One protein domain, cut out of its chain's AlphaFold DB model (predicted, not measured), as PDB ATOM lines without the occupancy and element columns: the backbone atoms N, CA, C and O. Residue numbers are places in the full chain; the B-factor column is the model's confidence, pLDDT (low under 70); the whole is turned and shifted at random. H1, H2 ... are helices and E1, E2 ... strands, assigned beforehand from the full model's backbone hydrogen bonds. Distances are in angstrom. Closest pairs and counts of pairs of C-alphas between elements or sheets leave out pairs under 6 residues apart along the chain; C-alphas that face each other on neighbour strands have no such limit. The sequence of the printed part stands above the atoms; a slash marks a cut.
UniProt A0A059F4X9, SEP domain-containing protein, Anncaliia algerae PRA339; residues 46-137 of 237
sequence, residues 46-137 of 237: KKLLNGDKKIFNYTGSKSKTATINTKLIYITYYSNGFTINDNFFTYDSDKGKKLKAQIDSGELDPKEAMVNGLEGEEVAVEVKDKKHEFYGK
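Overview. This is residues 46 to 137 of the 237 residues of the protein "SEP domain-containing protein" of Anncaliia algerae PRA339 (UniProt A0A059F4X9). A strongly twisted, curled sheet of five strands has one helix, H1, packed over one face, and a long loop runs out from one end as an arm, whose tip, residues 58 to 63, sticks out free. Another long unnamed stretch, residues 105 to 121, links H1 to the last strand. The printed part has 92 residues with five named strands and one named helix, in the order E1, E2, E3, E4, H1, E5; the sheet runs E1, E5, E2, E3, E4 and is mixed. The class is mixed, helices and strands, with 40 of the 92 residues in named elements, under half. The whole is loose, with a radius of gyration of the C-alphas of 15.4 A, and spans 53 by 25 by 21 A, the arm making much of the length.

Along the chain. E1, residues 46 to 50, begins at C-alpha 46 (1.538, 36.778, 53.737) and is 12.7 A long. E2, residues 72 to 78, is 19.6 A long. E3, residues 81 to 84, and E4, residues 87 to 90, are each 10.3 A long. H1, residues 94 to 104, begins at C-alpha 94 (13.369, 52.894, 54.737) and is 15.5 A long. E5, residues 122 to 130, is the longest strand at 24.9 A and ends at C-alpha 130 (3.996, 52.019, 35.338).

Arrangement. The edge strand E1 is parallel to E5 at 55 degrees, with N 49 and O 123 at 2.9 A, within hydrogen-bond range. E5 is parallel to E2 at 28 degrees, with N 75 and O 126 at 2.8 A. E2, E3 and E4 form a meander, each strand the antiparallel neighbour of the one before; both steps are hairpins. N 78 and O 81 are 2.8 A apart across E2 and E3, and N 84 and O 87 are 2.9 A apart across E3 and E4, the other edge strand. E1 and E4 are apart. H1 is on the sheet, giving two layers, a helix on one face of a sheet. Its closest C-alphas to E4 are those of Gly 96 and Phe 89, 4.9 A, and to E1 those of Ile 103 and Leu 48, 7.5 A. E4, H1 and E5 form a split strand-helix-strand unit, two strands running the same way with E2 and E3 between them, and its crossover is right-handed. In H1 every O i to N i+4 pair is within hydrogen-bond range.

Size, cuts and confidence. The C-alphas of Ser 61 and Lys 137, the two farthest apart, are 54.4 A apart. The printed part has no cut. The links E1 to E2 and H1 to E5 are long. Mean pLDDT of the printed part is 73.2; residues 50 to 71, 117 to 122 and 137 are under 70.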
ATOM      1  N   LYS A  46       2.443  37.474  54.647       73.44
ATOM      2  CA  LYS A  46       1.538  36.778  53.737       73.44
ATOM      3  C   LYS A  46       2.277  36.422  52.465       73.44
ATOM      4  O   LYS A  46       2.991  37.261  51.915       73.44
ATOM      5  N   LYS A  47       2.070  35.203  51.981       73.06
ATOM      6  CA  LYS A  47       2.657  34.759  50.720       73.06
ATOM      7  C   LYS A  47       1.914  35.403  49.556       73.06
ATOM      8  O   LYS A  47       0.684  35.350  49.489       73.06
ATOM      9  N   LEU A  48       2.664  36.008  48.644       74.31
ATOM     10  CA  LEU A  48       2.125  36.653  47.457       74.31
ATOM     11  C   LEU A  48       1.978  35.627  46.333       74.31
ATOM     12  O   LEU A  48       2.946  34.993  45.908       74.31
ATOM     13  N   LEU A  49       0.758  35.473  45.833       74.62
ATOM     14  CA  LEU A  49       0.453  34.651  44.669       74.62
ATOM     15  C   LEU A  49       0.117  35.556  43.485       74.62
ATOM     16  O   LEU A  49      -0.740  36.425  43.604       74.62
ATOM     17  N   ASN A  50       0.734  35.327  42.324       66.38
ATOM     18  CA  ASN A  50       0.359  36.049  41.106       66.38
ATOM     19  C   ASN A  50      -1.121  35.802  40.768       66.38
ATOM     20  O   ASN A  50      -1.577  34.656  40.678       66.38
ATOM     21  N   GLY A  51      -1.860  36.894  40.594       58.56
ATOM     22  CA  GLY A  51      -3.286  36.908  40.314       58.56
ATOM     23  C   GLY A  51      -3.598  36.406  38.910       58.56
ATOM     24  O   GLY A  51      -3.556  37.178  37.966       58.56
ATOM     25  N   ASP A  52      -3.894  35.107  38.809       48.19
ATOM     26  CA  ASP A  52      -5.037  34.558  38.054       48.19
ATOM     27  C   ASP A  52      -5.277  33.067  38.391       48.19
ATOM     28  O   ASP A  52      -5.639  32.239  37.550       48.19
ATOM     29  N   LYS A  53      -5.045  32.650  39.644       45.19
ATOM     30  CA  LYS A  53      -5.294  31.260  40.045       45.19
ATOM     31  C   LYS A  53      -6.758  31.067  40.432       45.19
ATOM     32  O   LYS A  53      -7.110  31.016  41.607       45.19
ATOM     33  N   LYS A  54      -7.613  30.836  39.431       44.72
ATOM     34  CA  LYS A  54      -8.754  29.932  39.637       44.72
ATOM     35  C   LYS A  54      -8.171  28.567  39.999       44.72
ATOM     36  O   LYS A  54      -7.709  27.840  39.124       44.72
ATOM     37  N   ILE A  55      -8.127  28.228  41.286       42.50
ATOM     38  CA  ILE A  55      -7.735  26.883  41.711       42.50
ATOM     39  C   ILE A  55      -8.934  25.974  41.438       42.50
ATOM     40  O   ILE A  55      -9.913  25.946  42.182       42.50
ATOM     41  N   PHE A  56      -8.893  25.271  40.308       39.50
ATOM     42  CA  PHE A  56      -9.846  24.212  40.008       39.50
ATOM     43  C   PHE A  56      -9.460  22.974  40.822       39.50
ATOM     44  O   PHE A  56      -8.549  22.239  40.446       39.50
ATOM     45  N   ASN A  57     -10.150  22.728  41.935       36.25
ATOM     46  CA  ASN A  57     -10.070  21.429  42.598       36.25
ATOM     47  C   ASN A  57     -10.833  20.397  41.752       36.25
ATOM     48  O   ASN A  57     -12.064  20.402  41.704       36.25
ATOM     49  N   TYR A  58     -10.101  19.513  41.071       35.22
ATOM     50  CA  TYR A  58     -10.672  18.344  40.403       35.22
ATOM     51  C   TYR A  58     -10.800  17.196  41.406       35.22
ATOM     52  O   TYR A  58      -9.864  16.429  41.616       35.22
ATOM     53  N   THR A  59     -11.975  17.054  42.014       34.16
ATOM     54  CA  THR A  59     -12.341  15.862  42.790       34.16
ATOM     55  C   THR A  59     -13.610  15.242  42.213       34.16
ATOM     56  O   THR A  59     -14.730  15.648  42.515       34.16
ATOM     57  N   GLY A  60     -13.433  14.236  41.351       42.84
ATOM     58  CA  GLY A  60     -14.537  13.494  40.738       42.84
ATOM     59  C   GLY A  60     -15.409  14.330  39.793       42.84
ATOM     60  O   GLY A  60     -15.171  15.510  39.555       42.84
ATOM     61  N   SER A  61     -16.426  13.693  39.217       37.69
ATOM     62  CA  SER A  61     -17.257  14.132  38.079       37.69
ATOM     63  C   SER A  61     -18.105  15.407  38.271       37.69
ATOM     64  O   SER A  61     -19.039  15.649  37.508       37.69
ATOM     65  N   LYS A  62     -17.796  16.258  39.258       40.75
ATOM     66  CA  LYS A  62     -18.427  17.567  39.474       40.75
ATOM     67  C   LYS A  62     -17.361  18.597  39.851       40.75
ATOM     68  O   LYS A  62     -16.859  18.586  40.970       40.75
ATOM     69  N   SER A  63     -17.054  19.523  38.944       39.94
ATOM     70  CA  SER A  63     -16.207  20.681  39.244       39.94
ATOM     71  C   SER A  63     -16.898  21.566  40.287       39.94
ATOM     72  O   SER A  63     -17.854  22.274  39.967       39.94
ATOM     73  N   LYS A  64     -16.441  21.530  41.542       41.97
ATOM     74  CA  LYS A  64     -16.782  22.553  42.536       41.97
ATOM     75  C   LYS A  64     -15.690  23.614  42.506       41.97
ATOM     76  O   LYS A  64     -14.558  23.353  42.902       41.97
ATOM     77  N   THR A  65     -16.024  24.808  42.034       40.25
ATOM     78  CA  THR A  65     -15.176  25.993  42.179       40.25
ATOM     79  C   THR A  65     -15.103  26.329  43.667       40.25
ATOM     80  O   THR A  65     -16.054  26.860  44.236       40.25
ATOM     81  N   ALA A  66     -14.007  25.960  44.329       40.50
ATOM     82  CA  ALA A  66     -13.701  26.479  45.651       40.50
ATOM     83  C   ALA A  66     -13.156  27.892  45.449       40.50
ATOM     84  O   ALA A  66     -12.011  28.075  45.041       40.50
ATOM     85  N   THR A  67     -13.995  28.902  45.665       40.38
ATOM     86  CA  THR A  67     -13.530  30.284  45.740       40.38
ATOM     87  C   THR A  67     -12.726  30.394  47.030       40.38
ATOM     88  O   THR A  67     -13.298  30.580  48.101       40.38
ATOM     89  N   ILE A  68     -11.406  30.201  46.959       47.03
ATOM     90  CA  ILE A  68     -10.537  30.604  48.064       47.03
ATOM     91  C   ILE A  68     -10.797  32.095  48.246       47.03
ATOM     92  O   ILE A  68     -10.760  32.861  47.281       47.03
ATOM     93  N   ASN A  69     -11.128  32.495  49.470       47.41
ATOM     94  CA  ASN A  69     -11.413  33.878  49.836       47.41
ATOM     95  C   ASN A  69     -10.111  34.711  49.870       47.41
ATOM     96  O   ASN A  69      -9.880  35.503  50.777       47.41
ATOM     97  N   THR A  70      -9.215  34.483  48.907       57.09
ATOM     98  CA  THR A  70      -7.967  35.211  48.706       57.09
ATOM     99  C   THR A  70      -8.329  36.614  48.259       57.09
ATOM    100  O   THR A  70      -8.688  36.842  47.101       57.09
ATOM    101  N   LYS A  71      -8.264  37.564  49.192       64.69
ATOM    102  CA  LYS A  71      -8.368  38.981  48.855       64.69
ATOM    103  C   LYS A  71      -7.290  39.338  47.837       64.69
ATOM    104  O   LYS A  71      -6.133  38.944  47.978       64.69
ATOM    105  N   LEU A  72      -7.704  40.083  46.821       75.25
ATOM    106  CA  LEU A  72      -6.831  40.610  45.785       75.25
ATOM    107  C   LEU A  72      -6.252  41.946  46.256       75.25
ATOM    108  O   LEU A  72      -7.007  42.840  46.647       75.25
ATOM    109  N   ILE A  73      -4.930  42.075  46.218       83.38
ATOM    110  CA  ILE A  73      -4.224  43.345  46.394       83.38
ATOM    111  C   ILE A  73      -3.611  43.777  45.065       83.38
ATOM    112  O   ILE A  73      -3.181  42.948  44.261       83.38
ATOM    113  N   TYR A  74      -3.546  45.083  44.845       86.62
ATOM    114  CA  TYR A  74      -2.976  45.658  43.631       86.62
ATOM    115  C   TYR A  74      -1.635  46.295  43.950       86.62
ATOM    116  O   TYR A  74      -1.562  47.174  44.805       86.62
ATOM    117  N   ILE A  75      -0.579  45.893  43.252       90.94
ATOM    118  CA  ILE A  75       0.732  46.532  43.355       90.94
ATOM    119  C   ILE A  75       1.006  47.259  42.048       90.94
ATOM    120  O   ILE A  75       1.052  46.641  40.989       90.94
ATOM    121  N   THR A  76       1.194  48.577  42.104       92.50
ATOM    122  CA  THR A  76       1.537  49.370  40.915       92.50
ATOM    123  C   THR A  76       2.897  50.022  41.095       92.50
ATOM    124  O   THR A  76       3.092  50.807  42.021       92.50
ATOM    125  N   TYR A  77       3.845  49.710  40.215       92.69
ATOM    126  CA  TYR A  77       5.186  50.295  40.249       92.69
ATOM    127  C   TYR A  77       5.235  51.601  39.461       92.69
ATOM    128  O   TYR A  77       4.778  51.638  38.326       92.69
ATOM    129  N   TYR A  78       5.856  52.630  40.030       93.00
ATOM    130  CA  TYR A  78       6.097  53.941  39.425       93.00
ATOM    131  C   TYR A  78       7.596  54.264  39.422       93.00
ATOM    132  O   TYR A  78       8.406  53.541  40.011       93.00
ATOM    133  N   SER A  79       7.979  55.365  38.776       91.81
ATOM    134  CA  SER A  79       9.377  55.802  38.701       91.81
ATOM    135  C   SER A  79       9.956  56.194  40.068       91.81
ATOM    136  O   SER A  79      11.153  56.064  40.294       91.81
ATOM    137  N   ASN A  80       9.120  56.713  40.975       90.81
ATOM    138  CA  ASN A  80       9.501  57.258  42.287       90.81
ATOM    139  C   ASN A  80       9.121  56.365  43.481       90.81
ATOM    140  O   ASN A  80       9.428  56.692  44.629       90.81
ATOM    141  N   GLY A  81       8.428  55.257  43.239       93.88
ATOM    142  CA  GLY A  81       7.942  54.382  44.294       93.88
ATOM    143  C   GLY A  81       6.958  53.356  43.762       93.88
ATOM    144  O   GLY A  81       6.956  53.031  42.577       93.88
ATOM    145  N   PHE A  82       6.097  52.862  44.633       94.56
ATOM    146  CA  PHE A  82       5.036  51.927  44.278       94.56
ATOM    147  C   PHE A  82       3.817  52.145  45.166       94.56
ATOM    148  O   PHE A  82       3.935  52.655  46.283       94.56
ATOM    149  N   THR A  83       2.646  51.760  44.672       93.00
ATOM    150  CA  THR A  83       1.441  51.664  45.495       93.00
ATOM    151  C   THR A  83       1.112  50.221  45.820       93.00
ATOM    152  O   THR A  83       1.324  49.332  44.995       93.00
ATOM    153  N   ILE A  84       0.569  50.009  47.016       90.56
ATOM    154  CA  ILE A  84      -0.148  48.793  47.397       90.56
ATOM    155  C   ILE A  84      -1.587  49.220  47.688       90.56
ATOM    156  O   ILE A  84      -1.828  49.988  48.623       90.56
ATOM    157  N   ASN A  85      -2.530  48.758  46.868       86.69
ATOM    158  CA  ASN A  85      -3.865  49.338  46.729       86.69
ATOM    159  C   ASN A  85      -3.743  50.857  46.495       86.69
ATOM    160  O   ASN A  85      -3.181  51.268  45.478       86.69
ATOM    161  N   ASP A  86      -4.167  51.670  47.465       84.69
ATOM    162  CA  ASP A  86      -4.142  53.136  47.394       84.69
ATOM    163  C   ASP A  86      -3.014  53.775  48.229       84.69
ATOM    164  O   ASP A  86      -2.842  54.997  48.236       84.69
ATOM    165  N   ASN A  87      -2.216  52.966  48.937       89.38
ATOM    166  CA  ASN A  87      -1.136  53.453  49.797       89.38
ATOM    167  C   ASN A  87       0.173  53.553  49.014       89.38
ATOM    168  O   ASN A  87       0.640  52.557  48.462       89.38
ATOM    169  N   PHE A  88       0.789  54.736  48.998       92.19
ATOM    170  CA  PHE A  88       2.037  54.984  48.279       92.19
ATOM    171  C   PHE A  88       3.274  54.897  49.170       92.19
ATOM    172  O   PHE A  88       3.312  55.466  50.262       92.19
ATOM    173  N   PHE A  89       4.314  54.248  48.649       93.00
ATOM    174  CA  PHE A  89       5.602  54.072  49.305       93.00
ATOM    175  C   PHE A  89       6.729  54.518  48.367       93.00
ATOM    176  O   PHE A  89       6.871  54.006  47.256       93.00
ATOM    177  N   THR A  90       7.545  55.474  48.817       91.81
ATOM    178  CA  THR A  90       8.701  55.969  48.055       91.81
ATOM    179  C   THR A  90       9.885  55.017  48.177       91.81
ATOM    180  O   THR A  90      10.133  54.475  49.258       91.81
ATOM    181  N   TYR A  91      10.674  54.872  47.108       89.88
ATOM    182  CA  TYR A  91      11.909  54.074  47.153       89.88
ATOM    183  C   TYR A  91      12.980  54.662  48.082       89.88
ATOM    184  O   TYR A  91      13.842  53.931  48.563       89.88
ATOM    185  N   ASP A  92      12.916  55.962  48.367       88.81
ATOM    186  CA  ASP A  92      13.891  56.632  49.229       88.81
ATOM    187  C   ASP A  92      13.652  56.360  50.719       88.81
ATOM    188  O   ASP A  92      14.590  56.413  51.516       88.81
ATOM    189  N   SER A  93      12.416  56.024  51.101       89.81
ATOM    190  CA  SER A  93      12.061  55.736  52.492       89.81
ATOM    191  C   SER A  93      12.514  54.340  52.927       89.81
ATOM    192  O   SER A  93      12.366  53.370  52.182       89.81
ATOM    193  N   ASP A  94      12.986  54.200  54.170       87.75
ATOM    194  CA  ASP A  94      13.369  52.894  54.737       87.75
ATOM    195  C   ASP A  94      12.209  51.895  54.704       87.75
ATOM    196  O   ASP A  94      12.383  50.720  54.371       87.75
ATOM    197  N   LYS A  95      10.993  52.388  54.965       86.12
ATOM    198  CA  LYS A  95       9.760  51.603  54.868       86.12
ATOM    199  C   LYS A  95       9.516  51.101  53.440       86.12
ATOM    200  O   LYS A  95       9.210  49.926  53.258       86.12
ATOM    201  N   GLY A  96       9.675  51.957  52.431       86.38
ATOM    202  CA  GLY A  96       9.495  51.581  51.028       86.38
ATOM    203  C   GLY A  96      10.555  50.600  50.530       86.38
ATOM    204  O   GLY A  96      10.206  49.628  49.861       86.38
ATOM    205  N   LYS A  97      11.823  50.775  50.923       86.81
ATOM    206  CA  LYS A  97      12.904  49.815  50.623       86.81
ATOM    207  C   LYS A  97      12.602  48.434  51.197       86.81
ATOM    208  O   LYS A  97      12.704  47.434  50.490       86.81
ATOM    209  N   LYS A  98      12.185  48.389  52.465       85.19
ATOM    210  CA  LYS A  98      11.837  47.148  53.161       85.19
ATOM    211  C   LYS A  98      10.658  46.431  52.502       85.19
ATOM    212  O   LYS A  98      10.756  45.244  52.212       85.19
ATOM    213  N   LEU A  99       9.572  47.152  52.224       87.69
ATOM    214  CA  LEU A  99       8.390  46.592  51.562       87.69
ATOM    215  C   LEU A  99       8.705  46.106  50.139       87.69
ATOM    216  O   LEU A  99       8.222  45.052  49.740       87.69
ATOM    217  N   LYS A 100       9.556  46.818  49.387       88.00
ATOM    218  CA  LYS A 100       9.992  46.373  48.056       88.00
ATOM    219  C   LYS A 100      10.734  45.039  48.123       88.00
ATOM    220  O   LYS A 100      10.433  44.152  47.332       88.00
ATOM    221  N   ALA A 101      11.658  44.900  49.074       82.81
ATOM    222  CA  ALA A 101      12.406  43.664  49.276       82.81
ATOM    223  C   ALA A 101      11.490  42.486  49.646       82.81
ATOM    224  O   ALA A 101      11.678  41.397  49.118       82.81
ATOM    225  N   GLN A 102      10.477  42.717  50.491       80.38
ATOM    226  CA  GLN A 102       9.471  41.703  50.830       80.38
ATOM    227  C   GLN A 102       8.701  41.243  49.583       80.38
ATOM    228  O   GLN A 102       8.623  40.046  49.302       80.38
ATOM    229  N   ILE A 103       8.196  42.190  48.783       86.19
ATOM    230  CA  ILE A 103       7.452  41.864  47.559       86.19
ATOM    231  C   ILE A 103       8.326  41.055  46.592       86.19
ATOM    232  O   ILE A 103       7.856  40.077  46.013       86.19
ATOM    233  N   ASP A 104       9.602  41.423  46.453       81.50
ATOM    234  CA  ASP A 104      10.556  40.721  45.588       81.50
ATOM    235  C   ASP A 104      10.878  39.303  46.083       81.50
ATOM    236  O   ASP A 104      11.151  38.422  45.268       81.50
ATOM    237  N   SER A 105      10.803  39.058  47.396       75.50
ATOM    238  CA  SER A 105      10.914  37.716  47.979       75.50
ATOM    239  C   SER A 105       9.604  36.918  47.954       75.50
ATOM    240  O   SER A 105       9.592  35.767  48.382       75.50
ATOM    241  N   GLY A 106       8.506  37.491  47.448       71.62
ATOM    242  CA  GLY A 106       7.199  36.830  47.373       71.62
ATOM    243  C   GLY A 106       6.424  36.812  48.693       71.62
ATOM    244  O   GLY A 106       5.506  36.008  48.851       71.62
ATOM    245  N   GLU A 107       6.766  37.694  49.633       80.62
ATOM    246  CA  GLU A 107       6.125  37.811  50.945       80.62
ATOM    247  C   GLU A 107       5.707  39.266  51.218       80.62
ATOM    248  O   GLU A 107       6.215  40.201  50.607       80.62
ATOM    249  N   LEU A 108       4.754  39.505  52.117       82.31
ATOM    250  CA  LEU A 108       4.334  40.866  52.466       82.31
ATOM    251  C   LEU A 108       3.806  40.940  53.892       82.31
ATOM    252  O   LEU A 108       2.924  40.165  54.244       82.31
ATOM    253  N   ASP A 109       4.265  41.903  54.691       82.44
ATOM    254  CA  ASP A 109       3.622  42.220  55.974       82.44
ATOM    255  C   ASP A 109       2.402  43.137  55.747       82.44
ATOM    256  O   ASP A 109       2.577  44.309  55.385       82.44
ATOM    257  N   PRO A 110       1.159  42.670  55.993       78.31
ATOM    258  CA  PRO A 110      -0.049  43.474  55.815       78.31
ATOM    259  C   PRO A 110      -0.073  44.755  56.645       78.31
ATOM    260  O   PRO A 110      -0.583  45.779  56.185       78.31
ATOM    261  N   LYS A 111       0.473  44.718  57.867       78.88
ATOM    262  CA  LYS A 111       0.474  45.871  58.775       78.88
ATOM    263  C   LYS A 111       1.415  46.946  58.257       78.88
ATOM    264  O   LYS A 111       1.055  48.123  58.235       78.88
ATOM    265  N   GLU A 112       2.601  46.554  57.792       81.44
ATOM    266  CA  GLU A 112       3.547  47.499  57.189       81.44
ATOM    267  C   GLU A 112       3.014  48.051  55.863       81.44
ATOM    268  O   GLU A 112       3.110  49.262  55.628       81.44
ATOM    269  N   ALA A 113       2.367  47.205  55.060       79.19
ATOM    270  CA  ALA A 113       1.725  47.572  53.801       79.19
ATOM    271  C   ALA A 113       0.418  48.376  53.968       79.19
ATOM    272  O   ALA A 113      -0.152  48.824  52.973       79.19
ATOM    273  N   MET A 114      -0.054  48.584  55.206       81.38
ATOM    274  CA  MET A 114      -1.318  49.268  55.520       81.38
ATOM    275  C   MET A 114      -2.531  48.621  54.824       81.38
ATOM    276  O   MET A 114      -3.482  49.299  54.432       81.38
ATOM    277  N   VAL A 115      -2.494  47.295  54.667       77.00
ATOM    278  CA  VAL A 115      -3.568  46.494  54.076       77.00
ATOM    279  C   VAL A 115      -4.366  45.838  55.197       77.00
ATOM    280  O   VAL A 115      -3.859  45.002  55.943       77.00
ATOM    281  N   ASN A 116      -5.644  46.202  55.301       72.56
ATOM    282  CA  ASN A 116      -6.533  45.694  56.340       72.56
ATOM    283  C   ASN A 116      -7.385  44.511  55.861       72.56
ATOM    284  O   ASN A 116      -7.768  44.406  54.695       72.56
ATOM    285  N   GLY A 117      -7.747  43.649  56.814       62.06
ATOM    286  CA  GLY A 117      -8.725  42.581  56.617       62.06
ATOM    287  C   GLY A 117      -8.242  41.412  55.757       62.06
ATOM    288  O   GLY A 117      -9.073  40.786  55.111       62.06
ATOM    289  N   LEU A 118      -6.939  41.138  55.695       65.94
ATOM    290  CA  LEU A 118      -6.418  39.921  55.066       65.94
ATOM    291  C   LEU A 118      -6.580  38.736  56.032       65.94
ATOM    292  O   LEU A 118      -5.821  38.603  56.990       65.94
ATOM    293  N   GLU A 119      -7.594  37.908  55.787       53.66
ATOM    294  CA  GLU A 119      -7.817  36.629  56.471       53.66
ATOM    295  C   GLU A 119      -7.134  35.506  55.667       53.66
ATOM    296  O   GLU A 119      -7.241  35.484  54.442       53.66
ATOM    297  N   GLY A 120      -6.424  34.587  56.334       58.59
ATOM    298  CA  GLY A 120      -5.679  33.491  55.684       58.59
ATOM    299  C   GLY A 120      -4.192  33.780  55.437       58.59
ATOM    300  O   GLY A 120      -3.706  34.870  55.730       58.59
ATOM    301  N   GLU A 121      -3.436  32.784  54.970       57.56
ATOM    302  CA  GLU A 121      -1.966  32.842  54.814       57.56
ATOM    303  C   GLU A 121      -1.504  33.400  53.458       57.56
ATOM    304  O   GLU A 121      -0.417  33.975  53.348       57.56
ATOM    305  N   GLU A 122      -2.353  33.282  52.439       66.44
ATOM    306  CA  GLU A 122      -2.045  33.642  51.055       66.44
ATOM    307  C   GLU A 122      -2.847  34.862  50.598       66.44
ATOM    308  O   GLU A 122      -3.999  35.065  50.992       66.44
ATOM    309  N   VAL A 123      -2.239  35.673  49.732       71.69
ATOM    310  CA  VAL A 123      -2.858  36.870  49.155       71.69
ATOM    311  C   VAL A 123      -2.621  36.878  47.653       71.69
ATOM    312  O   VAL A 123      -1.494  36.701  47.187       71.69
ATOM    313  N   ALA A 124      -3.689  37.094  46.886       74.38
ATOM    314  CA  ALA A 124      -3.581  37.247  45.444       74.38
ATOM    315  C   ALA A 124      -3.088  38.660  45.118       74.38
ATOM    316  O   ALA A 124      -3.586  39.636  45.677       74.38
ATOM    317  N   VAL A 125      -2.129  38.772  44.205       80.19
ATOM    318  CA  VAL A 125      -1.508  40.038  43.818       80.19
ATOM    319  C   VAL A 125      -1.657  40.263  42.326       80.19
ATOM    320  O   VAL A 125      -1.202  39.450  41.523       80.19
ATOM    321  N   GLU A 126      -2.225  41.402  41.950       82.81
ATOM    322  CA  GLU A 126      -2.159  41.907  40.581       82.81
ATOM    323  C   GLU A 126      -1.080  42.987  40.491       82.81
ATOM    324  O   GLU A 126      -1.123  43.988  41.210       82.81
ATOM    325  N   VAL A 127      -0.103  42.781  39.607       86.19
ATOM    326  CA  VAL A 127       1.013  43.710  39.412       86.19
ATOM    327  C   VAL A 127       0.799  44.534  38.149       86.19
ATOM    328  O   VAL A 127       0.610  43.988  37.063       86.19
ATOM    329  N   LYS A 128       0.899  45.858  38.276       88.50
ATOM    330  CA  LYS A 128       0.903  46.810  37.160       88.50
ATOM    331  C   LYS A 128       2.257  47.503  37.072       88.50
ATOM    332  O   LYS A 128       2.730  48.083  38.050       88.50
ATOM    333  N   ASP A 129       2.876  47.467  35.896       88.44
ATOM    334  CA  ASP A 129       4.118  48.200  35.642       88.44
ATOM    335  C   ASP A 129       3.813  49.558  34.998       88.44
ATOM    336  O   ASP A 129       3.370  49.648  33.853       88.44
ATOM    337  N   LYS A 130       4.057  50.620  35.762       90.69
ATOM    338  CA  LYS A 130       3.996  52.019  35.338       90.69
ATOM    339  C   LYS A 130       5.295  52.737  35.698       90.69
ATOM    340  O   LYS A 130       5.282  53.928  35.991       90.69
ATOM    341  N   LYS A 131       6.445  52.052  35.675       87.38
ATOM    342  CA  LYS A 131       7.747  52.637  36.065       87.38
ATOM    343  C   LYS A 131       8.162  53.864  35.247       87.38
ATOM    344  O   LYS A 131       9.034  54.609  35.677       87.38
ATOM    345  N   HIS A 132       7.553  54.073  34.082       85.25
ATOM    346  CA  HIS A 132       7.727  55.266  33.254       85.25
ATOM    347  C   HIS A 132       6.865  56.461  33.714       85.25
ATOM    348  O   HIS A 132       7.147  57.599  33.344       85.25
ATOM    349  N   GLU A 133       5.836  56.226  34.528       86.31
ATOM    350  CA  GLU A 133       4.975  57.244  35.129       86.31
ATOM    351  C   GLU A 133       5.469  57.609  36.540       86.31
ATOM    352  O   GLU A 133       6.031  56.789  37.266       86.31
ATOM    353  N   PHE A 134       5.223  58.849  36.960       83.75
ATOM    354  CA  PHE A 134       5.464  59.296  38.333       83.75
ATOM    355  C   PHE A 134       4.159  59.245  39.127       83.75
ATOM    356  O   PHE A 134       3.130  59.698  38.628       83.75
ATOM    357  N   TYR A 135       4.200  58.745  40.362       82.19
ATOM    358  CA  TYR A 135       3.016  58.707  41.216       82.19
ATOM    359  C   TYR A 135       2.727  60.062  41.871       82.19
ATOM    360  O   TYR A 135       3.583  60.619  42.562       82.19
ATOM    361  N   GLY A 136       1.490  60.541  41.712       77.81
ATOM    362  CA  GLY A 136       1.009  61.821  42.231       77.81
ATOM    363  C   GLY A 136       1.116  62.961  41.216       77.81
ATOM    364  O   GLY A 136       1.656  62.805  40.119       77.81
ATOM    365  N   LYS A 137       0.605  64.142  41.585       60.28
ATOM    366  CA  LYS A 137       0.917  65.366  40.844       60.28
ATOM    367  C   LYS A 137       2.402  65.633  41.049       60.28
ATOM    368  O   LYS A 137       2.802  66.179  42.070       60.28
TER     369      LYS A 137